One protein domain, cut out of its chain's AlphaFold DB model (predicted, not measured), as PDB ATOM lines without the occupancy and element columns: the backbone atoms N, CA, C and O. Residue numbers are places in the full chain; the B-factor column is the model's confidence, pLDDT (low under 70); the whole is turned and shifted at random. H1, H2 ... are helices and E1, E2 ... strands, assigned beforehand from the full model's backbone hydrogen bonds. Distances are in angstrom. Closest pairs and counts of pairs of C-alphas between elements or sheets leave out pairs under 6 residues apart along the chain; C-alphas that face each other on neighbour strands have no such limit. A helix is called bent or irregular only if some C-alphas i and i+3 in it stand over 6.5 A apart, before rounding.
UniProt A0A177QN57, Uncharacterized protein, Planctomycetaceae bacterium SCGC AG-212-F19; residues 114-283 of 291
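What this domain is: This is residues 114 to 283 of the 291 residues of an uncharacterized protein of Planctomycetaceae bacterium SCGC AG-212-F19 (UniProt A0A177QN57). One seven-stranded sheet, twisted and curled like part of a barrel, wraps as an open trough round two short helices, H2 and H3, with H3 lying between the two edge strands E2 and E3. H4 packs on the same face beside E1 and E2, while H1, H5 and H6 only graze the sheet. The printed part has 170 residues with six named helices and seven named strands, in the order E1 H1 E2 H2 H3 E3 E4 E5 E6 H4 E7 H5 H6; the sheet runs E2 E1 E7 E6 E5 E4 E3, all antiparallel. The class is mixed, helices and strands. The whole is compact, with a radius of gyration of the C-alphas of 16.5 A, yet elongated in outline, spanning 54 by 34 by 27 A.

Where its parts are: The longest strands are E5, residues 208 to 221, 39.6 A from first to last C-alpha, and E6, residues 224 to 237, 37.0 A. E5 bends by 58 degrees at residue 213 and E6 by 55 degrees at residue 234. E4, residues 192 to 201, spans 29.8 A, and E3, residues 182 to 189, 22.4 A. E7, residues 258 to 267, spans 29.1 A. E1, residues 114 to 121, spans 23.3 A and begins at C-alpha 114 at (165.623, 101.962, 68.515). E2, residues 145 to 151, spans 19.5 A. Of the helices, H1 has residues 134 to 142 and 13.1 A, H2 residues 153 to 160 and 10.4 A, and H3 residues 166 to 173 and 11.2 A. H4 has residues 245 to 250 and 10.1 A. H5, residues 273 to 276, and H6, residues 280 to 283, span 5.7 A each; H6 ends at C-alpha 283 at (156.544, 91.103, 61.056). H1 is irregular, but only just, with C-alphas 135 and 138 7.0 A apart, and H4 is irregular, with C-alphas 246 and 249 7.4 A apart.

How they stand to each other: E3, E4, E5 and E6 form a meander, each strand the antiparallel neighbour of the one before, in three hairpins. Within hydrogen-bond range are N 185 and O 196 at 2.9 A for E3 and E4, N 212 and O 197 at 2.8 A for E4 and E5, and N 217 and O 229 at 2.8 A for E5 and E6. E7 is the antiparallel neighbour of E6, with N 263 and O 232 at 2.8 A. E1 pairs with E7 through N 118 and O 264, 2.7 A, and E2 with E1 through N 117 and O 147, 2.8 A. The edge strands E2 and E3 are apart. H2, H3 and H4 are on one face of the sheet, giving two layers, helices over a sheet. The sheet curls round H2, whose closest C-alphas to E6 are those of Ala 160 and Val 225, 5.2 A. It curls round H3 too, where the C-alphas of Cys 149 in E2 and Leu 172 are 6.7 A apart and those of Lys 169 and Leu 184 in E3 7.7 A. H2 and H3 are close but not clearly touching, about perpendicular at 83 degrees. H4 comes closest to E2 at the C-alphas of Arg 145 and Thr 246, 5.2 A. H1 and H4 touch at the C-alphas of Arg 141 and Cys 249, 5.2 A, at a steep tilt of 62 degrees, opposite ways. Every O i to N i+4 pair is within hydrogen-bond range in H2; H1 has 3 of 5, H3 3 of 4, and H4 0 of 2 beside 2 of 3 O i to N i+3 pairs, while H5 and H6 are too short for an i+4 pair.

The domain as a whole: The C-alphas of Ser 131 and Asp 222, the two farthest apart, are 54.7 A from each other. The printed part has no cut. The link from E1 to H1, residues 122 to 133, is long. The mean pLDDT of the printed part is 81.5, and 43 residues are under 70, among them residues 124 to 143, 174 to 180 and 240 to 249.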
ATOM      1  N   VAL A 114     166.385 103.104  68.012       94.50
ATOM      2  CA  VAL A 114     165.623 101.962  68.515       94.50
ATOM      3  C   VAL A 114     165.229 102.253  69.952       94.50
ATOM      4  O   VAL A 114     166.060 102.673  70.755       94.50
ATOM      5  N   LEU A 115     163.960 102.024  70.273       94.75
ATOM      6  CA  LEU A 115     163.452 102.086  71.635       94.75
ATOM      7  C   LEU A 115     163.089 100.676  72.097       94.75
ATOM      8  O   LEU A 115     162.392  99.962  71.379       94.75
ATOM      9  N   TYR A 116     163.521 100.272  73.286       92.19
ATOM     10  CA  TYR A 116     163.005  99.076  73.939       92.19
ATOM     11  C   TYR A 116     161.660  99.373  74.570       92.19
ATOM     12  O   TYR A 116     161.515 100.376  75.254       92.19
ATOM     13  N   LYS A 117     160.690  98.482  74.380       90.19
ATOM     14  CA  LYS A 117     159.376  98.528  75.018       90.19
ATOM     15  C   LYS A 117     159.252  97.338  75.953       90.19
ATOM     16  O   LYS A 117     159.276  96.198  75.504       90.19
ATOM     17  N   THR A 118     159.130  97.609  77.244       88.44
ATOM     18  CA  THR A 118     159.035  96.605  78.299       88.44
ATOM     19  C   THR A 118     157.672  96.673  78.972       88.44
ATOM     20  O   THR A 118     157.363  97.668  79.619       88.44
ATOM     21  N   THR A 119     156.877  95.614  78.877       86.00
ATOM     22  CA  THR A 119     155.581  95.504  79.559       86.00
ATOM     23  C   THR A 119     155.701  94.624  80.792       86.00
ATOM     24  O   THR A 119     156.353  93.578  80.762       86.00
ATOM     25  N   ARG A 120     155.044  95.030  81.879       85.75
ATOM     26  CA  ARG A 120     154.988  94.268  83.121       85.75
ATOM     27  C   ARG A 120     153.636  94.407  83.809       85.75
ATOM     28  O   ARG A 120     153.120  95.512  83.976       85.75
ATOM     29  N   LEU A 121     153.115  93.279  84.277       84.19
ATOM     30  CA  LEU A 121     152.026  93.232  85.244       84.19
ATOM     31  C   LEU A 121     152.571  93.626  86.629       84.19
ATOM     32  O   LEU A 121     153.549  93.043  87.103       84.19
ATOM     33  N   LEU A 122     151.985  94.644  87.256       84.81
ATOM     34  CA  LEU A 122     152.479  95.184  88.528       84.81
ATOM     35  C   LEU A 122     151.953  94.431  89.750       84.81
ATOM     36  O   LEU A 122     152.581  94.459  90.805       84.81
ATOM     37  N   GLU A 123     150.823  93.750  89.600       75.88
ATOM     38  CA  GLU A 123     150.181  92.989  90.667       75.88
ATOM     39  C   GLU A 123     150.197  91.500  90.321       75.88
ATOM     40  O   GLU A 123     149.964  91.131  89.170       75.88
ATOM     41  N   PRO A 124     150.451  90.605  91.286       62.72
ATOM     42  CA  PRO A 124     150.285  89.188  91.031       62.72
ATOM     43  C   PRO A 124     148.799  88.929  90.761       62.72
ATOM     44  O   PRO A 124     147.954  89.207  91.609       62.72
ATOM     45  N   ALA A 125     148.463  88.388  89.588       59.09
ATOM     46  CA  ALA A 125     147.114  87.889  89.333       59.09
ATOM     47  C   ALA A 125     146.907  86.626  90.189       59.09
ATOM     48  O   ALA A 125     147.146  85.510  89.738       59.09
ATOM     49  N   LEU A 126     146.591  86.794  91.473       52.28
ATOM     50  CA  LEU A 126     146.343  85.698  92.409       52.28
ATOM     51  C   LEU A 126     144.930  85.140  92.186       52.28
ATOM     52  O   LEU A 126     143.991  85.899  91.955       52.28
ATOM     53  N   GLY A 127     144.780  83.815  92.270       49.56
ATOM     54  CA  GLY A 127     143.469  83.151  92.280       49.56
ATOM     55  C   GLY A 127     142.782  83.019  90.919       49.56
ATOM     56  O   GLY A 127     141.556  83.062  90.850       49.56
ATOM     57  N   VAL A 128     143.549  82.889  89.836       50.72
ATOM     58  CA  VAL A 128     142.997  82.598  88.507       50.72
ATOM     59  C   VAL A 128     143.386  81.181  88.119       50.72
ATOM     60  O   VAL A 128     144.552  80.952  87.812       50.72
ATOM     61  N   ASP A 129     142.404  80.287  88.159       46.88
ATOM     62  CA  ASP A 129     142.465  78.911  87.665       46.88
ATOM     63  C   ASP A 129     142.435  78.944  86.125       46.88
ATOM     64  O   ASP A 129     141.458  79.416  85.531       46.88
ATOM     65  N   THR A 130     143.536  78.565  85.471       46.97
ATOM     66  CA  THR A 130     143.647  78.548  84.004       46.97
ATOM     67  C   THR A 130     144.076  77.167  83.519       46.97
ATOM     68  O   THR A 130     145.232  76.759  83.612       46.97
ATOM     69  N   SER A 131     143.130  76.445  82.928       49.44
ATOM     70  CA  SER A 131     143.178  74.999  82.688       49.44
ATOM     71  C   SER A 131     144.168  74.473  81.629       49.44
ATOM     72  O   SER A 131     143.999  73.350  81.164       49.44
ATOM     73  N   VAL A 132     145.228  75.202  81.252       44.72
ATOM     74  CA  VAL A 132     146.275  74.672  80.339       44.72
ATOM     75  C   VAL A 132     147.699  75.161  80.668       44.72
ATOM     76  O   VAL A 132     148.659  74.445  80.395       44.72
ATOM     77  N   PHE A 133     147.869  76.329  81.305       49.06
ATOM     78  CA  PHE A 133     149.189  76.948  81.552       49.06
ATOM     79  C   PHE A 133     149.539  77.158  83.031       49.06
ATOM     80  O   PHE A 133     150.586  77.731  83.328       49.06
ATOM     81  N   ASP A 134     148.732  76.647  83.962       52.38
ATOM     82  CA  ASP A 134     148.831  76.894  85.410       52.38
ATOM     83  C   ASP A 134     150.249  76.795  86.011       52.38
ATOM     84  O   ASP A 134     150.619  77.577  86.890       52.38
ATOM     85  N   LYS A 135     151.096  75.890  85.504       51.03
ATOM     86  CA  LYS A 135     152.484  75.732  85.978       51.03
ATOM     87  C   LYS A 135     153.435  76.847  85.520       51.03
ATOM     88  O   LYS A 135     154.388  77.163  86.230       51.03
ATOM     89  N   PHE A 136     153.176  77.461  84.366       53.09
ATOM     90  CA  PHE A 136     153.983  78.548  83.791       53.09
ATOM     91  C   PHE A 136     153.344  79.915  83.971       53.09
ATOM     92  O   PHE A 136     154.025  80.927  83.828       53.09
ATOM     93  N   ASP A 137     152.074  79.960  84.353       59.62
ATOM     94  CA  ASP A 137     151.301  81.186  84.467       59.62
ATOM     95  C   ASP A 137     151.921  82.165  85.460       59.62
ATOM     96  O   ASP A 137     152.047  83.353  85.168       59.62
ATOM     97  N   LYS A 138     152.440  81.673  86.591       61.38
ATOM     98  CA  LYS A 138     153.198  82.514  87.527       61.38
ATOM     99  C   LYS A 138     154.417  83.154  86.856       61.38
ATOM    100  O   LYS A 138     154.650  84.345  87.033       61.38
ATOM    101  N   ALA A 139     155.171  82.389  86.076       61.53
ATOM    102  CA  ALA A 139     156.385  82.860  85.426       61.53
ATOM    103  C   ALA A 139     156.085  83.824  84.268       61.53
ATOM    104  O   ALA A 139     156.700  84.883  84.162       61.53
ATOM    105  N   ILE A 140     155.062  83.517  83.469       62.56
ATOM    106  CA  ILE A 140     154.563  84.346  82.368       62.56
ATOM    107  C   ILE A 140     154.028  85.686  82.884       62.56
ATOM    108  O   ILE A 140     154.291  86.714  82.259       62.56
ATOM    109  N   ARG A 141     153.314  85.677  84.019       64.81
ATOM    110  CA  ARG A 141     152.778  86.874  84.693       64.81
ATOM    111  C   ARG A 141     153.879  87.702  85.367       64.81
ATOM    112  O   ARG A 141     153.756  88.920  85.453       64.81
ATOM    113  N   GLN A 142     154.946  87.062  85.851       66.81
ATOM    114  CA  GLN A 142     156.077  87.735  86.502       66.81
ATOM    115  C   GLN A 142     157.135  88.253  85.517       66.81
ATOM    116  O   GLN A 142     157.905  89.151  85.867       66.81
ATOM    117  N   ALA A 143     157.170  87.712  84.299       67.00
ATOM    118  CA  ALA A 143     158.113  88.105  83.265       67.00
ATOM    119  C   ALA A 143     157.865  89.538  82.774       67.00
ATOM    120  O   ALA A 143     156.741  89.941  82.470       67.00
ATOM    121  N   ALA A 144     158.953  90.294  82.635       72.62
ATOM    122  CA  ALA A 144     158.953  91.528  81.865       72.62
ATOM    123  C   ALA A 144     159.054  91.177  80.375       72.62
ATOM    124  O   ALA A 144     160.010  90.526  79.956       72.62
ATOM    125  N   ARG A 145     158.078  91.613  79.577       78.69
ATOM    126  CA  ARG A 145     158.032  91.343  78.135       78.69
ATOM    127  C   ARG A 145     158.713  92.458  77.378       78.69
ATOM    128  O   ARG A 145     158.329  93.605  77.560       78.69
ATOM    129  N   VAL A 146     159.683  92.127  76.532       81.38
ATOM    130  CA  VAL A 146     160.493  93.109  75.801       81.38
ATOM    131  C   VAL A 146     160.219  93.029  74.304       81.38
ATOM    132  O   VAL A 146     160.256  91.955  73.711       81.38
ATOM    133  N   ASP A 147     160.022  94.186  73.688       84.75
ATOM    134  CA  ASP A 147     159.967  94.383  72.242       84.75
ATOM    135  C   ASP A 147     160.743  95.649  71.850       84.75
ATOM    136  O   ASP A 147     161.357  96.303  72.698       84.75
ATOM    137  N   ARG A 148     160.747  95.986  70.561       88.81
ATOM    138  CA  ARG A 148     161.374  97.189  70.021       88.81
ATOM    139  C   ARG A 148     160.353  98.066  69.320       88.81
ATOM    140  O   ARG A 148     159.410  97.579  68.710       88.81
ATOM    141  N   CYS A 149     160.616  99.360  69.324       90.69
ATOM    142  CA  CYS A 149     160.044 100.306  68.387       90.69
ATOM    143  C   CYS A 149     161.184 100.873  67.543       90.69
ATOM    144  O   CYS A 149     162.136 101.440  68.085       90.69
ATOM    145  N   TRP A 150     161.117 100.683  66.225       92.12
ATOM    146  CA  TRP A 150     162.031 101.377  65.325       92.12
ATOM    147  C   TRP A 150     161.480 102.760  65.016       92.12
ATOM    148  O   TRP A 150     160.325 102.918  64.616       92.12
ATOM    149  N   VAL A 151     162.339 103.752  65.194       94.06
ATOM    150  CA  VAL A 151     162.039 105.164  64.996       94.06
ATOM    151  C   VAL A 151     162.801 105.626  63.772       94.06
ATOM    152  O   VAL A 151     164.001 105.370  63.651       94.06
ATOM    153  N   ARG A 152     162.101 106.274  62.842       94.56
ATOM    154  CA  ARG A 152     162.718 106.764  61.607       94.56
ATOM    155  C   ARG A 152     163.634 107.955  61.886       94.56
ATOM    156  O   ARG A 152     163.570 108.577  62.946       94.56
ATOM    157  N   LYS A 153     164.469 108.304  60.907       95.75
ATOM    158  CA  LYS A 153     165.367 109.461  60.986       95.75
ATOM    159  C   LYS A 153     164.614 110.776  61.211       95.75
ATOM    160  O   LYS A 153     164.954 111.513  62.130       95.75
ATOM    161  N   ASP A 154     163.570 111.043  60.427       96.19
ATOM    162  CA  ASP A 154     162.737 112.249  60.549       96.19
ATOM    163  C   ASP A 154     162.104 112.368  61.944       96.19
ATOM    164  O   ASP A 154     162.022 113.456  62.517       96.19
ATOM    165  N   GLU A 155     161.712 111.235  62.525       96.62
ATOM    166  CA  GLU A 155     161.136 111.184  63.866       96.62
ATOM    167  C   GLU A 155     162.173 111.379  64.966       96.62
ATOM    168  O   GLU A 155     161.909 112.094  65.931       96.62
ATOM    169  N   ALA A 156     163.353 110.776  64.822       96.94
ATOM    170  CA  ALA A 156     164.467 110.964  65.742       96.94
ATOM    171  C   ALA A 156     164.932 112.429  65.758       96.94
ATOM    172  O   ALA A 156     165.167 113.000  66.823       96.94
ATOM    173  N   GLU A 157     165.005 113.066  64.589       97.50
ATOM    174  CA  GLU A 157     165.311 114.490  64.458       97.50
ATOM    175  C   GLU A 157     164.202 115.377  65.045       97.50
ATOM    176  O   GLU A 157     164.488 116.393  65.679       97.50
ATOM    177  N   ALA A 158     162.930 115.005  64.871       96.88
ATOM    178  CA  ALA A 158     161.813 115.710  65.494       96.88
ATOM    179  C   ALA A 158     161.864 115.611  67.028       96.88
ATOM    180  O   ALA A 158     161.751 116.639  67.697       96.88
ATOM    181  N   LEU A 159     162.125 114.417  67.573       96.81
ATOM    182  CA  LEU A 159     162.352 114.207  69.005       96.81
ATOM    183  C   LEU A 159     163.502 115.070  69.523       96.81
ATOM    184  O   LEU A 159     163.371 115.701  70.571       96.81
ATOM    185  N   ALA A 160     164.604 115.147  68.772       96.94
ATOM    186  CA  ALA A 160     165.751 115.969  69.140       96.94
ATOM    187  C   ALA A 160     165.417 117.473  69.224       96.94
ATOM    188  O   ALA A 160     166.048 118.208  69.983       96.94
ATOM    189  N   ARG A 161     164.401 117.920  68.476       96.62
ATOM    190  CA  ARG A 161     163.846 119.285  68.510       96.62
ATOM    191  C   ARG A 161     162.710 119.462  69.528       96.62
ATOM    192  O   ARG A 161     162.058 120.501  69.523       96.62
ATOM    193  N   GLY A 162     162.449 118.469  70.380       95.81
ATOM    194  CA  GLY A 162     161.378 118.516  71.379       95.81
ATOM    195  C   GLY A 162     159.975 118.300  70.807       95.81
ATOM    196  O   GLY A 162     158.992 118.657  71.448       95.81
ATOM    197  N   MET A 163     159.858 117.723  69.610       95.25
ATOM    198  CA  MET A 163     158.576 117.396  68.984       95.25
ATOM    199  C   MET A 163     158.318 115.893  69.032       95.25
ATOM    200  O   MET A 163     159.236 115.093  68.888       95.25
ATOM    201  N   LEU A 164     157.053 115.499  69.177       92.38
ATOM    202  CA  LEU A 164     156.654 114.094  69.167       92.38
ATOM    203  C   LEU A 164     155.734 113.808  67.967       92.38
ATOM    204  O   LEU A 164     154.544 114.118  68.043       92.38
ATOM    205  N   PRO A 165     156.258 113.238  66.865       92.69
ATOM    206  CA  PRO A 165     155.469 112.960  65.666       92.69
ATOM    207  C   PRO A 165     154.311 111.993  65.927       92.69
ATOM    208  O   PRO A 165     154.473 110.992  66.627       92.69
ATOM    209  N   GLU A 166     153.164 112.234  65.290       87.88
ATOM    210  CA  GLU A 166     151.985 111.363  65.405       87.88
ATOM    211  C   GLU A 166     152.253 109.927  64.935       87.88
ATOM    212  O   GLU A 166     151.743 108.976  65.527       87.88
ATOM    213  N   SER A 167     153.089 109.733  63.909       87.44
ATOM    214  CA  SER A 167     153.482 108.390  63.463       87.44
ATOM    215  C   SER A 167     154.237 107.614  64.545       87.44
ATOM    216  O   SER A 167     153.981 106.422  64.735       87.44
ATOM    217  N   LEU A 168     155.092 108.293  65.312       90.50
ATOM    218  CA  LEU A 168     155.818 107.686  66.420       90.50
ATOM    219  C   LEU A 168     154.887 107.400  67.601       90.50
ATOM    220  O   LEU A 168     154.931 106.305  68.159       90.50
ATOM    221  N   LYS A 169     153.999 108.343  67.952       88.69
ATOM    222  CA  LYS A 169     152.983 108.150  69.003       88.69
ATOM    223  C   LYS A 169     152.161 106.886  68.770       88.69
ATOM    224  O   LYS A 169     151.992 106.088  69.692       88.69
ATOM    225  N   ARG A 170     151.709 106.677  67.526       82.75
ATOM    226  CA  ARG A 170     150.986 105.462  67.135       82.75
ATOM    227  C   ARG A 170     151.843 104.226  67.386       82.75
ATOM    228  O   ARG A 170     151.404 103.366  68.128       82.75
ATOM    229  N   ARG A 171     153.083 104.159  66.895       85.94
ATOM    230  CA  ARG A 171     153.940 102.973  67.101       85.94
ATOM    231  C   ARG A 171     154.323 102.686  68.557       85.94
ATOM    232  O   ARG A 171     154.564 101.533  68.901       85.94
ATOM    233  N   LEU A 172     154.395 103.695  69.427       84.94
ATOM    234  CA  LEU A 172     154.729 103.480  70.843       84.94
ATOM    235  C   LEU A 172     153.646 102.674  71.580       84.94
ATOM    236  O   LEU A 172     153.959 101.788  72.385       84.94
ATOM    237  N   PHE A 173     152.372 102.943  71.287       74.88
ATOM    238  CA  PHE A 173     151.248 102.454  72.096       74.88
ATOM    239  C   PHE A 173     150.194 101.666  71.326       74.88
ATOM    240  O   PHE A 173     149.450 100.903  71.938       74.88
ATOM    241  N   LEU A 174     150.157 101.814  70.008       61.19
ATOM    242  CA  LEU A 174     149.229 101.144  69.120       61.19
ATOM    243  C   LEU A 174     150.014 100.177  68.253       61.19
ATOM    244  O   LEU A 174     150.708 100.575  67.317       61.19
ATOM    245  N   GLU A 175     149.840  98.891  68.536       60.69
ATOM    246  CA  GLU A 175     149.991  97.892  67.486       60.69
ATOM    247  C   GLU A 175     149.078  98.373  66.352       60.69
ATOM    248  O   GLU A 175     147.887  98.620  66.570       60.69
ATOM    249  N   THR A 176     149.660  98.648  65.185       47.06
ATOM    250  CA  THR A 176     149.158  99.568  64.145       47.06
ATOM    251  C   THR A 176     147.818  99.180  63.494       47.06
ATOM    252  O   THR A 176     147.489  99.692  62.429       47.06
ATOM    253  N   LYS A 177     147.030  98.271  64.084       49.50
ATOM    254  CA  LYS A 177     145.843  97.671  63.469       49.50
ATOM    255  C   LYS A 177     144.571  97.579  64.320       49.50
ATOM    256  O   LYS A 177     143.579  97.138  63.755       49.50
ATOM    257  N   LEU A 178     144.533  97.923  65.617       47.34
ATOM    258  CA  LEU A 178     143.499  97.288  66.467       47.34
ATOM    259  C   LEU A 178     142.537  98.118  67.328       47.34
ATOM    260  O   LEU A 178     141.701  97.483  67.970       47.34
ATOM    261  N   VAL A 179     142.537  99.459  67.352       57.94
ATOM    262  CA  VAL A 179     141.487 100.150  68.139       57.94
ATOM    263  C   VAL A 179     141.058 101.512  67.565       57.94
ATOM    264  O   VAL A 179     141.798 102.490  67.721       57.94
ATOM    265  N   PRO A 180     139.859 101.609  66.948       57.78
ATOM    266  CA  PRO A 180     139.287 102.862  66.438       57.78
ATOM    267  C   PRO A 180     139.147 103.958  67.509       57.78
ATOM    268  O   PRO A 180     139.332 105.136  67.220       57.78
ATOM    269  N   GLU A 181     138.885 103.579  68.761       71.38
ATOM    270  CA  GLU A 181     138.645 104.501  69.879       71.38
ATOM    271  C   GLU A 181     139.896 104.735  70.741       71.38
ATOM    272  O   GLU A 181     139.863 104.621  71.968       71.38
ATOM    273  N   THR A 182     141.030 105.057  70.115       79.31
ATOM    274  CA  THR A 182     142.228 105.460  70.869       79.31
ATOM    275  C   THR A 182     142.266 106.969  71.080       79.31
ATOM    276  O   THR A 182     142.260 107.745  70.127       79.31
ATOM    277  N   LYS A 183     142.438 107.380  72.336       87.50
ATOM    278  CA  LYS A 183     142.828 108.731  72.744       87.50
ATOM    279  C   LYS A 183     144.236 108.679  73.326       87.50
ATOM    280  O   LYS A 183     144.450 108.066  74.369       87.50
ATOM    281  N   LEU A 184     145.191 109.304  72.648       89.38
ATOM    282  CA  LEU A 184     146.564 109.452  73.122       89.38
ATOM    283  C   LEU A 184     146.904 110.938  73.156       89.38
ATOM    284  O   LEU A 184     147.093 111.560  72.114       89.38
ATOM    285  N   ASP A 185     146.987 111.482  74.363       91.50
ATOM    286  CA  ASP A 185     147.550 112.799  74.612       91.50
ATOM    287  C   ASP A 185     148.953 112.604  75.176       91.50
ATOM    288  O   ASP A 185     149.125 111.989  76.223       91.50
ATOM    289  N   LEU A 186     149.973 113.060  74.460       93.38
ATOM    290  CA  LEU A 186     151.358 112.975  74.902       93.38
ATOM    291  C   LEU A 186     152.121 114.154  74.322       93.38
ATOM    292  O   LEU A 186     152.179 114.334  73.100       93.38
ATOM    293  N   LYS A 187     152.720 114.935  75.214       94.38
ATOM    294  CA  LYS A 187     153.472 116.143  74.886       94.38
ATOM    295  C   LYS A 187     154.868 116.102  75.487       94.38
ATOM    296  O   LYS A 187     155.099 115.428  76.492       94.38
ATOM    297  N   ILE A 188     155.766 116.855  74.862       96.44
ATOM    298  CA  ILE A 188     157.104 117.151  75.365       96.44
ATOM    299  C   ILE A 188     157.114 118.622  75.769       96.44
ATOM    300  O   ILE A 188     156.755 119.479  74.965       96.44
ATOM    301  N   ASP A 189     157.526 118.904  76.998       96.06
ATOM    302  CA  ASP A 189     157.753 120.257  77.499       96.06
ATOM    303  C   ASP A 189     159.096 120.297  78.224       96.06
ATOM    304  O   ASP A 189     159.300 119.562  79.187       96.06
ATOM    305  N   GLN A 190     160.043 121.087  77.711       94.38
ATOM    306  CA  GLN A 190     161.409 121.187  78.245       94.38
ATOM    307  C   GLN A 190     162.070 119.817  78.508       94.38
ATOM    308  O   GLN A 190     162.680 119.577  79.547       94.38
ATOM    309  N   GLY A 191     161.908 118.881  77.566       94.44
ATOM    310  CA  GLY A 191     162.436 117.518  77.683       94.44
ATOM    311  C   GLY A 191     161.619 116.591  78.588       94.44
ATOM    312  O   GLY A 191     161.916 115.406  78.657       94.44
ATOM    313  N   ARG A 192     160.558 117.061  79.248       97.94
ATOM    314  CA  ARG A 192     159.646 116.219  80.029       97.94
ATOM    315  C   ARG A 192     158.499 115.710  79.162       97.94
ATOM    316  O   ARG A 192     157.752 116.493  78.584       97.94
ATOM    317  N   LEU A 193     158.319 114.393  79.132       97.75
ATOM    318  CA  LEU A 193     157.145 113.744  78.553       97.75
ATOM    319  C   LEU A 193     156.033 113.662  79.601       97.75
ATOM    320  O   LEU A 193     156.267 113.228  80.731       97.75
ATOM    321  N   SER A 194     154.818 114.053  79.227       97.81
ATOM    322  CA  SER A 194     153.629 113.880  80.072       97.81
ATOM    323  C   SER A 194     152.370 113.714  79.235       97.81
ATOM    324  O   SER A 194     152.277 114.279  78.142       97.81
ATOM    325  N   GLY A 195     151.407 112.944  79.738       96.31
ATOM    326  CA  GLY A 195     150.156 112.734  79.028       96.31
ATOM    327  C   GLY A 195     149.304 111.591  79.568       96.31
ATOM    328  O   GLY A 195     149.534 111.100  80.672       96.31
ATOM    329  N   SER A 196     148.331 111.167  78.767       95.44
ATOM    330  CA  SER A 196     147.432 110.051  79.057       95.44
ATOM    331  C   SER A 196     147.124 109.230  77.799       95.44
ATOM    332  O   SER A 196     147.122 109.733  76.675       95.44
ATOM    333  N   LEU A 197     146.875 107.940  77.994       91.69
ATOM    334  CA  LEU A 197     146.461 107.002  76.959       91.69
ATOM    335  C   LEU A 197     145.178 106.335  77.427       91.69
ATOM    336  O   LEU A 197     145.117 105.821  78.540       91.69
ATOM    337  N   SER A 198     144.179 106.297  76.558       90.25
ATOM    338  CA  SER A 198     142.968 105.516  76.759       90.25
ATOM    339  C   SER A 198     142.563 104.880  75.444       90.25
ATOM    340  O   SER A 198     142.380 105.575  74.449       90.25
ATOM    341  N   TRP A 199     142.367 103.572  75.441       87.00
ATOM    342  CA  TRP A 199     141.713 102.883  74.338       87.00
ATOM    343  C   TRP A 199     140.825 101.774  74.875       87.00
ATOM    344  O   TRP A 199     141.116 101.176  75.915       87.00
ATOM    345  N   GLN A 200     139.752 101.495  74.147       83.31
ATOM    346  CA  GLN A 200     138.872 100.376  74.428       83.31
ATOM    347  C   GLN A 200     138.397  99.762  73.113       83.31
ATOM    348  O   GLN A 200     137.995 100.467  72.195       83.31
ATOM    349  N   ASN A 201     138.471  98.441  73.015       78.12
ATOM    350  CA  ASN A 201     137.805  97.674  71.978       78.12
ATOM    351  C   ASN A 201     136.495  97.141  72.571       78.12
ATOM    352  O   ASN A 201     136.521  96.296  73.469       78.12
ATOM    353  N   THR A 202     135.377  97.678  72.089       70.81
ATOM    354  CA  THR A 202     134.009  97.345  72.510       70.81
ATOM    355  C   THR A 202     133.356  96.269  71.637       70.81
ATOM    356  O   THR A 202     132.303  95.756  72.003       70.81
ATOM    357  N   GLU A 203     133.983  95.881  70.521       69.94
ATOM    358  CA  GLU A 203     133.455  94.890  69.568       69.94
ATOM    359  C   GLU A 203     133.577  93.450  70.084       69.94
ATOM    360  O   GLU A 203     132.836  92.563  69.664       69.94
ATOM    361  N   LYS A 204     134.504  93.197  71.015       63.62
ATOM    362  CA  LYS A 204     134.619  91.905  71.693       63.62
ATOM    363  C   LYS A 204     133.766  91.902  72.953       63.62
ATOM    364  O   LYS A 204     133.933  92.755  73.823       63.62
ATOM    365  N   GLU A 205     132.920  90.886  73.100       60.50
ATOM    366  CA  GLU A 205     132.242  90.591  74.363       60.50
ATOM    367  C   GLU A 205     133.286  90.580  75.496       60.50
ATOM    368  O   GLU A 205     134.328  89.948  75.344       60.50
ATOM    369  N   GLY A 206     133.053  91.300  76.598       61.97
ATOM    370  CA  GLY A 206     134.003  91.474  77.714       61.97
ATOM    371  C   GLY A 206     135.020  92.617  77.574       61.97
ATOM    372  O   GLY A 206     135.539  93.057  78.596       61.97
ATOM    373  N   GLY A 207     135.233  93.136  76.361       70.88
ATOM    374  CA  GLY A 207     136.081  94.287  76.050       70.88
ATOM    375  C   GLY A 207     137.583  94.088  76.304       70.88
ATOM    376  O   GLY A 207     137.999  93.410  77.236       70.88
ATOM    377  N   ALA A 208     138.419  94.728  75.486       81.00
ATOM    378  CA  ALA A 208     139.838  94.940  75.788       81.00
ATOM    379  C   ALA A 208     140.062  96.432  76.003       81.00
ATOM    380  O   ALA A 208     139.448  97.236  75.306       81.00
ATOM    381  N   GLY A 209     140.949  96.836  76.903       86.88
ATOM    382  CA  GLY A 209     141.230  98.261  77.054       86.88
ATOM    383  C   GLY A 209     142.468  98.560  77.865       86.88
ATOM    384  O   GLY A 209     142.943  97.724  78.630       86.88
ATOM    385  N   TYR A 210     142.971  99.779  77.731       89.31
ATOM    386  CA  TYR A 210     144.029 100.288  78.590       89.31
ATOM    387  C   TYR A 210     143.820 101.771  78.840       89.31
ATOM    388  O   TYR A 210     143.662 102.537  77.892       89.31
ATOM    389  N   GLN A 211     143.844 102.155  80.112       92.94
ATOM    390  CA  GLN A 211     143.838 103.544  80.549       92.94
ATOM    391  C   GLN A 211     145.073 103.785  81.409       92.94
ATOM    392  O   GLN A 211     145.236 103.109  82.425       92.94
ATOM    393  N   ALA A 212     145.926 104.728  81.018       94.75
ATOM    394  CA  ALA A 212     147.210 104.962  81.660       94.75
ATOM    395  C   ALA A 212     147.615 106.432  81.676       94.75
ATOM    396  O   ALA A 212     147.339 107.176  80.734       94.75
ATOM    397  N   ASP A 213     148.362 106.788  82.717       97.69
ATOM    398  CA  ASP A 213     149.118 108.030  82.794       97.69
ATOM    399  C   ASP A 213     150.520 107.808  82.227       97.69
ATOM    400  O   ASP A 213     151.124 106.748  82.427       97.69
ATOM    401  N   LEU A 214     151.037 108.814  81.523       97.38
ATOM    402  CA  LEU A 214     152.332 108.780  80.860       97.38
ATOM    403  C   LEU A 214     153.254 109.828  81.466       97.38
ATOM    404  O   LEU A 214     152.898 111.004  81.536       97.38
ATOM    405  N   LEU A 215     154.460 109.413  81.847       98.31
ATOM    406  CA  LEU A 215     155.511 110.296  82.349       98.31
ATOM    407  C   LEU A 215     156.878 109.841  81.857       98.31
ATOM    408  O   LEU A 215     157.165 108.647  81.812       98.31
ATOM    409  N   GLY A 216     157.744 110.789  81.518       98.06
ATOM    410  CA  GLY A 216     159.051 110.452  80.981       98.06
ATOM    411  C   GLY A 216     159.955 111.645  80.724       98.06
ATOM    412  O   GLY A 216     159.634 112.780  81.082       98.06
ATOM    413  N   PHE A 217     161.073 111.367  80.062       98.19
ATOM    414  CA  PHE A 217     162.098 112.335  79.710       98.19
ATOM    415  C   PHE A 217     162.684 112.051  78.327       98.19
ATOM    416  O   PHE A 217     162.849 110.900  77.925       98.19
ATOM    417  N   VAL A 218     163.047 113.117  77.625       98.00
ATOM    418  CA  VAL A 218     163.870 113.105  76.421       98.00
ATOM    419  C   VAL A 218     165.019 114.071  76.656       98.00
ATOM    420  O   VAL A 218     164.790 115.251  76.916       98.00
ATOM    421  N   GLU A 219     166.249 113.580  76.554       98.12
ATOM    422  CA  GLU A 219     167.447 114.422  76.608       98.12
ATOM    423  C   GLU A 219     168.123 114.422  75.248       98.12
ATOM    424  O   GLU A 219     168.228 113.391  74.571       98.12
ATOM    425  N   THR A 220     168.604 115.594  74.850       97.44
ATOM    426  CA  THR A 220     169.206 115.804  73.541       97.44
ATOM    427  C   THR A 220     170.573 116.450  73.699       97.44
ATOM    428  O   THR A 220     170.801 117.279  74.579       97.44
ATOM    429  N   LYS A 221     171.515 116.032  72.857       97.38
ATOM    430  CA  LYS A 221     172.866 116.581  72.788       97.38
ATOM    431  C   LYS A 221     173.297 116.613  71.332       97.38
ATOM    432  O   LYS A 221     173.103 115.631  70.618       97.38
ATOM    433  N   ASP A 222     173.837 117.743  70.886       96.00
ATOM    434  CA  ASP A 222     174.331 117.933  69.515       96.00
ATOM    435  C   ASP A 222     173.289 117.554  68.440       96.00
ATOM    436  O   ASP A 222     173.593 116.901  67.442       96.00
ATOM    437  N   GLY A 223     172.020 117.907  68.682       94.12
ATOM    438  CA  GLY A 223     170.907 117.601  67.777       94.12
ATOM    439  C   GLY A 223     170.504 116.122  67.726       94.12
ATOM    440  O   GLY A 223     169.768 115.727  66.825       94.12
ATOM    441  N   LYS A 224     170.962 115.296  68.674       96.19
ATOM    442  CA  LYS A 224     170.639 113.866  68.769       96.19
ATOM    443  C   LYS A 224     169.979 113.539  70.098       96.19
ATOM    444  O   LYS A 224     170.348 114.088  71.131       96.19
ATOM    445  N   VAL A 225     169.036 112.603  70.082       97.56
ATOM    446  CA  VAL A 225     168.463 112.031  71.306       97.56
ATOM    447  C   VAL A 225     169.526 111.168  71.989       97.56
ATOM    448  O   VAL A 225     170.082 110.262  71.374       97.56
ATOM    449  N   THR A 226     169.813 111.458  73.255       97.38
ATOM    450  CA  THR A 226     170.779 110.715  74.089       97.38
ATOM    451  C   THR A 226     170.117 109.969  75.239       97.38
ATOM    452  O   THR A 226     170.692 109.022  75.770       97.38
ATOM    453  N   ARG A 227     168.878 110.341  75.564       97.56
ATOM    454  CA  ARG A 227     168.012 109.637  76.499       97.56
ATOM    455  C   ARG A 227     166.581 109.724  76.006       97.56
ATOM    456  O   ARG A 227     166.133 110.785  75.577       97.56
ATOM    457  N   PHE A 228     165.868 108.618  76.106       98.19
ATOM    458  CA  PHE A 228     164.424 108.574  75.964       98.19
ATOM    459  C   PHE A 228     163.933 107.599  77.018       98.19
ATOM    460  O   PHE A 228     164.316 106.439  76.955       98.19
ATOM    461  N   ASP A 229     163.127 108.069  77.958       97.81
ATOM    462  CA  ASP A 229     162.446 107.251  78.954       97.81
ATOM    463  C   ASP A 229     160.971 107.632  78.949       97.81
ATOM    464  O   ASP A 229     160.635 108.811  79.011       97.81
ATOM    465  N   LEU A 230     160.076 106.654  78.913       97.25
ATOM    466  CA  LEU A 230     158.640 106.883  79.010       97.25
ATOM    467  C   LEU A 230     157.988 105.726  79.750       97.25
ATOM    468  O   LEU A 230     158.071 104.582  79.324       97.25
ATOM    469  N   LEU A 231     157.315 106.026  80.849       96.56
ATOM    470  CA  LEU A 231     156.526 105.075  81.608       96.56
ATOM    471  C   LEU A 231     155.050 105.379  81.383       96.56
ATOM    472  O   LEU A 231     154.582 106.457  81.740       96.56
ATOM    473  N   ALA A 232     154.320 104.416  80.831       95.00
ATOM    474  CA  ALA A 232     152.871 104.369  80.914       95.00
ATOM    475  C   ALA A 232     152.489 103.432  82.062       95.00
ATOM    476  O   ALA A 232     152.910 102.275  82.076       95.00
ATOM    477  N   LYS A 233     151.718 103.914  83.035       95.19
ATOM    478  CA  LYS A 233     151.207 103.100  84.145       95.19
ATOM    479  C   LYS A 233     149.700 103.258  84.219       95.19
ATOM    480  O   LYS A 233     149.199 104.377  84.218       95.19
ATOM    481  N   GLY A 234     148.985 102.143  84.304       93.44
ATOM    482  CA  GLY A 234     147.540 102.189  84.178       93.44
ATOM    483  C   GLY A 234     146.821 100.885  84.460       93.44
ATOM    484  O   GLY A 234     147.420  99.903  84.901       93.44
ATOM    485  N   LEU A 235     145.523 100.890  84.167       92.50
ATOM    486  CA  LEU A 235     144.636  99.741  84.293       92.50
ATOM    487  C   LEU A 235     144.347  99.151  82.918       92.50
ATOM    488  O   LEU A 235     143.812  99.823  82.035       92.50
ATOM    489  N   TYR A 236     144.680  97.877  82.756       89.06
ATOM    490  CA  TYR A 236     144.381  97.078  81.576       89.06
ATOM    491  C   TYR A 236     143.120  96.247  81.813       89.06
ATOM    492  O   TYR A 236     143.075  95.479  82.772       89.06
ATOM    493  N   LEU A 237     142.109  96.395  80.957       87.94
ATOM    494  CA  LEU A 237     140.928  95.535  80.907       87.94
ATOM    495  C   LEU A 237     141.245  94.324  80.026       87.94
ATOM    496  O   LEU A 237     141.478  94.471  78.823       87.94
ATOM    497  N   ALA A 238     141.271  93.141  80.632       83.44
ATOM    498  CA  ALA A 238     141.609  91.906  79.944       83.44
ATOM    499  C   ALA A 238     140.435  91.366  79.120       83.44
ATOM    500  O   ALA A 238     139.317  91.258  79.616       83.44
ATOM    501  N   ASP A 239     140.718  90.946  77.888       78.19
ATOM    502  CA  ASP A 239     139.746  90.322  76.983       78.19
ATOM    503  C   ASP A 239     139.825  88.790  76.965       78.19
ATOM    504  O   ASP A 239     139.039  88.141  76.276       78.19
ATOM    505  N   GLY A 240     140.758  88.204  77.726       69.00
ATOM    506  CA  GLY A 240     141.014  86.765  77.744       69.00
ATOM    507  C   GLY A 240     141.534  86.216  76.412       69.00
ATOM    508  O   GLY A 240     141.404  85.020  76.163       69.00
ATOM    509  N   SER A 241     142.069  87.071  75.528       65.94
ATOM    510  CA  SER A 241     142.603  86.640  74.236       65.94
ATOM    511  C   SER A 241     144.074  86.238  74.319       65.94
ATOM    512  O   SER A 241     144.880  86.876  75.005       65.94
ATOM    513  N   SER A 242     144.452  85.213  73.551       58.44
ATOM    514  CA  SER A 242     145.861  84.917  73.315       58.44
ATOM    515  C   SER A 242     146.508  86.096  72.589       58.44
ATOM    516  O   SER A 242     146.034  86.573  71.558       58.44
ATOM    517  N   SER A 243     147.585  86.608  73.168       60.81
ATOM    518  CA  SER A 243     148.344  87.745  72.660       60.81
ATOM    519  C   SER A 243     149.818  87.355  72.556       60.81
ATOM    520  O   SER A 243     150.312  86.484  73.268       60.81
ATOM    521  N   CYS A 244     150.534  87.986  71.638       60.19
ATOM    522  CA  CYS A 244     151.963  87.782  71.425       60.19
ATOM    523  C   CYS A 244     152.731  89.093  71.666       60.19
ATOM    524  O   CYS A 244     152.146  90.121  72.019       60.19
ATOM    525  N   GLY A 245     154.062  89.048  71.568       63.88
ATOM    526  CA  GLY A 245     154.914  90.226  71.759       63.88
ATOM    527  C   GLY A 245     154.792  90.845  73.158       63.88
ATOM    528  O   GLY A 245     154.765  90.140  74.171       63.88
ATOM    529  N   THR A 246     154.703  92.176  73.228       65.25
ATOM    530  CA  THR A 246     154.642  92.915  74.508       65.25
ATOM    531  C   THR A 246     153.404  92.625  75.353       65.25
ATOM    532  O   THR A 246     153.386  92.969  76.535       65.25
ATOM    533  N   ARG A 247     152.372  91.993  74.783       69.12
ATOM    534  CA  ARG A 247     151.109  91.680  75.464       69.12
ATOM    535  C   ARG A 247     151.005  90.226  75.911       69.12
ATOM    536  O   ARG A 247     150.022  89.884  76.552       69.12
ATOM    537  N   ALA A 248     152.011  89.388  75.654       69.31
ATOM    538  CA  ALA A 248     151.975  87.971  76.025       69.31
ATOM    539  C   ALA A 248     151.742  87.739  77.534       69.31
ATOM    540  O   ALA A 248     151.061  86.800  77.933       69.31
ATOM    541  N   CYS A 249     152.248  88.624  78.406       69.50
ATOM    542  CA  CYS A 249     151.972  88.552  79.849       69.50
ATOM    543  C   CYS A 249     150.511  88.873  80.220       69.50
ATOM    544  O   CYS A 249     150.123  88.698  81.373       69.50
ATOM    545  N   LEU A 250     149.715  89.374  79.273       76.00
ATOM    546  CA  LEU A 250     148.306  89.730  79.440       76.00
ATOM    547  C   LEU A 250     147.363  88.629  78.928       76.00
ATOM    548  O   LEU A 250     146.167  88.681  79.202       76.00
ATOM    549  N   SER A 251     147.895  87.637  78.209       70.19
ATOM    550  CA  SER A 251     147.125  86.626  77.477       70.19
ATOM    551  C   SER A 251     146.393  85.614  78.355       70.19
ATOM    552  O   SER A 251     145.426  85.008  77.907       70.19
ATOM    553  N   SER A 252     146.825  85.455  79.606       68.50
ATOM    554  CA  SER A 252     146.195  84.562  80.589       68.50
ATOM    555  C   SER A 252     145.359  85.320  81.627       68.50
ATOM    556  O   SER A 252     144.980  84.762  82.657       68.50
ATOM    557  N   LEU A 253     145.110  86.619  81.421       77.25
ATOM    558  CA  LEU A 253     144.348  87.413  82.379       77.25
ATOM    559  C   LEU A 253     142.837  87.135  82.239       77.25
ATOM    560  O   LEU A 253     142.322  87.111  81.120       77.25
ATOM    561  N   PRO A 254     142.104  86.975  83.359       78.19
ATOM    562  CA  PRO A 254     140.662  86.776  83.347       78.19
ATOM    563  C   PRO A 254     139.935  87.866  82.570       78.19
ATOM    564  O   PRO A 254     140.027  89.050  82.907       78.19
ATOM    565  N   LYS A 255     139.149  87.433  81.587       83.62
ATOM    566  CA  LYS A 255     138.261  88.288  80.804       83.62
ATOM    567  C   LYS A 255     137.394  89.175  81.711       83.62
ATOM    568  O   LYS A 255     136.858  88.714  82.718       83.62
ATOM    569  N   GLY A 256     137.264  90.451  81.351       82.56
ATOM    570  CA  GLY A 256     136.444  91.442  82.051       82.56
ATOM    571  C   GLY A 256     137.051  91.996  83.344       82.56
ATOM    572  O   GLY A 256     136.467  92.897  83.949       82.56
ATOM    573  N   LYS A 257     138.219  91.506  83.786       85.62
ATOM    574  CA  LYS A 257     138.912  92.043  84.965       85.62
ATOM    575  C   LYS A 257     139.945  93.097  84.577       85.62
ATOM    576  O   LYS A 257     140.527  93.059  83.492       85.62
ATOM    577  N   LYS A 258     140.168  94.041  85.492       88.06
ATOM    578  CA  LYS A 258     141.177  95.093  85.356       88.06
ATOM    579  C   LYS A 258     142.437  94.730  86.126       88.06
ATOM    580  O   LYS A 258     142.347  94.231  87.243       88.06
ATOM    581  N   PHE A 259     143.588  95.032  85.541       87.56
ATOM    582  CA  PHE A 259     144.895  94.746  86.119       87.56
ATOM    583  C   PHE A 259     145.829  95.944  86.015       87.56
ATOM    584  O   PHE A 259     145.846  96.636  84.998       87.56
ATOM    585  N   SER A 260     146.640  96.157  87.048       91.81
ATOM    586  CA  SER A 260     147.679  97.184  87.045       91.81
ATOM    587  C   SER A 260     148.839  96.767  86.136       91.81
ATOM    588  O   SER A 260     149.502  95.754  86.376       91.81
ATOM    589  N   VAL A 261     149.078  97.534  85.072       89.12
ATOM    590  CA  VAL A 261     150.100  97.261  84.051       89.12
ATOM    591  C   VAL A 261     150.961  98.500  83.839       89.12
ATOM    592  O   VAL A 261     150.453  99.620  83.722       89.12
ATOM    593  N   ALA A 262     152.270  98.278  83.738       91.56
ATOM    594  CA  ALA A 262     153.229  99.275  83.297       91.56
ATOM    595  C   ALA A 262     153.846  98.898  81.949       91.56
ATOM    596  O   ALA A 262     154.198  97.740  81.719       91.56
ATOM    597  N   ILE A 263     154.033  99.901  81.098       91.81
ATOM    598  CA  ILE A 263     154.822  99.831  79.873       91.81
ATOM    599  C   ILE A 263     155.930 100.872  79.995       91.81
ATOM    600  O   ILE A 263     155.657 102.068  80.046       91.81
ATOM    601  N   ALA A 264     157.177 100.422  80.051       93.50
ATOM    602  CA  ALA A 264     158.352 101.277  80.021       93.50
ATOM    603  C   ALA A 264     158.944 101.286  78.611       93.50
ATOM    604  O   ALA A 264     159.125 100.231  78.008       93.50
ATOM    605  N   VAL A 265     159.267 102.463  78.094       95.25
ATOM    606  CA  VAL A 265     159.964 102.645  76.828       95.25
ATOM    607  C   VAL A 265     161.287 103.334  77.106       95.25
ATOM    608  O   VAL A 265     161.286 104.386  77.740       95.25
ATOM    609  N   SER A 266     162.392 102.757  76.647       96.19
ATOM    610  CA  SER A 266     163.728 103.313  76.852       96.19
ATOM    611  C   SER A 266     164.560 103.323  75.575       96.19
ATOM    612  O   SER A 266     164.367 102.489  74.690       96.19
ATOM    613  N   LEU A 267     165.502 104.260  75.461       96.88
ATOM    614  CA  LEU A 267     166.466 104.278  74.359       96.88
ATOM    615  C   LEU A 267     167.354 103.025  74.403       96.88
ATOM    616  O   LEU A 267     167.934 102.702  75.440       96.88
ATOM    617  N   ALA A 268     167.464 102.322  73.277       93.94
ATOM    618  CA  ALA A 268     168.336 101.161  73.160       93.94
ATOM    619  C   ALA A 268     169.807 101.569  72.978       93.94
ATOM    620  O   ALA A 268     170.106 102.547  72.290       93.94
ATOM    621  N   ASP A 269     170.735 100.768  73.515       88.44
ATOM    622  CA  ASP A 269     172.145 100.862  73.128       88.44
ATOM    623  C   ASP A 269     172.293 100.275  71.710       88.44
ATOM    624  O   ASP A 269     172.013  99.092  71.509       88.44
ATOM    625  N   PRO A 270     172.747 101.045  70.703       81.88
ATOM    626  CA  PRO A 270     172.907 100.539  69.337       81.88
ATOM    627  C   PRO A 270     173.959  99.422  69.213       81.88
ATOM    628  O   PRO A 270     174.013  98.724  68.192       81.88
ATOM    629  N   ARG A 271     174.817  99.253  70.226       81.06
ATOM    630  CA  ARG A 271     175.795  98.161  70.314       81.06
ATOM    631  C   ARG A 271     175.180  96.877  70.859       81.06
ATOM    632  O   ARG A 271     175.763  95.813  70.654       81.06
ATOM    633  N   ASP A 272     174.025  96.955  71.517       79.94
ATOM    634  CA  ASP A 272     173.307  95.768  71.952       79.94
ATOM    635  C   ASP A 272     172.774  95.029  70.719       79.94
ATOM    636  O   ASP A 272     171.981  95.550  69.928       79.94
ATOM    637  N   GLY A 273     173.219  93.782  70.541       72.12
ATOM    638  CA  GLY A 273     172.783  92.933  69.436       72.12
ATOM    639  C   GLY A 273     171.261  92.792  69.381       72.12
ATOM    640  O   GLY A 273     170.694  92.700  68.292       72.12
ATOM    641  N   VAL A 274     170.578  92.873  70.529       75.38
ATOM    642  CA  VAL A 274     169.120  92.753  70.586       75.38
ATOM    643  C   VAL A 274     168.395  94.006  70.084       75.38
ATOM    644  O   VAL A 274     167.203  93.914  69.801       75.38
ATOM    645  N   ALA A 275     169.068  95.156  69.934       81.44
ATOM    646  CA  ALA A 275     168.498  96.352  69.294       81.44
ATOM    647  C   ALA A 275     168.258  96.150  67.787       81.44
ATOM    648  O   ALA A 275     167.423  96.823  67.185       81.44
ATOM    649  N   ARG A 276     168.980  95.206  67.172       77.69
ATOM    650  CA  ARG A 276     168.904  94.913  65.732       77.69
ATOM    651  C   ARG A 276     167.757  93.975  65.368       77.69
ATOM    652  O   ARG A 276     167.436  93.854  64.192       77.69
ATOM    653  N   VAL A 277     167.154  93.329  66.365       78.00
ATOM    654  CA  VAL A 277     165.999  92.447  66.182       78.00
ATOM    655  C   VAL A 277     164.800  93.274  65.728       78.00
ATOM    656  O   VAL A 277     164.560  94.379  66.227       78.00
ATOM    657  N   ARG A 278     164.045  92.737  64.773       79.56
ATOM    658  CA  ARG A 278     162.875  93.407  64.211       79.56
ATOM    659  C   ARG A 278     161.744  93.525  65.253       79.56
ATOM    660  O   ARG A 278     161.455  92.527  65.919       79.56
ATOM    661  N   PRO A 279     161.069  94.690  65.367       83.25
ATOM    662  CA  PRO A 279     159.848  94.852  66.154       83.25
ATOM    663  C   PRO A 279     158.820  93.773  65.834       83.25
ATOM    664  O   PRO A 279     158.671  93.401  64.664       83.25
ATOM    665  N   HIS A 280     158.082  93.307  66.840       77.44
ATOM    666  CA  HIS A 280     157.055  92.288  66.634       77.44
ATOM    667  C   HIS A 280     156.003  92.732  65.603       77.44
ATOM    668  O   HIS A 280     155.734  92.011  64.640       77.44
ATOM    669  N   ASP A 281     155.509  93.966  65.719       72.75
ATOM    670  CA  ASP A 281     154.494  94.534  64.819       72.75
ATOM    671  C   ASP A 281     154.965  94.699  63.371       72.75
ATOM    672  O   ASP A 281     154.160  94.717  62.437       72.75
ATOM    673  N   ALA A 282     156.276  94.783  63.148       73.81
ATOM    674  CA  ALA A 282     156.814  94.908  61.802       73.81
ATOM    675  C   ALA A 282     156.745  93.585  61.019       73.81
ATOM    676  O   ALA A 282     156.909  93.598  59.801       73.81
ATOM    677  N   ARG A 283     156.487  92.444  61.669       68.56
ATOM    678  CA  ARG A 283     156.544  91.103  61.056       68.56
ATOM    679  C   ARG A 283     155.410  90.814  60.063       68.56
ATOM    680  O   ARG A 283     155.574  89.958  59.203       68.56
TER     681      ARG A 283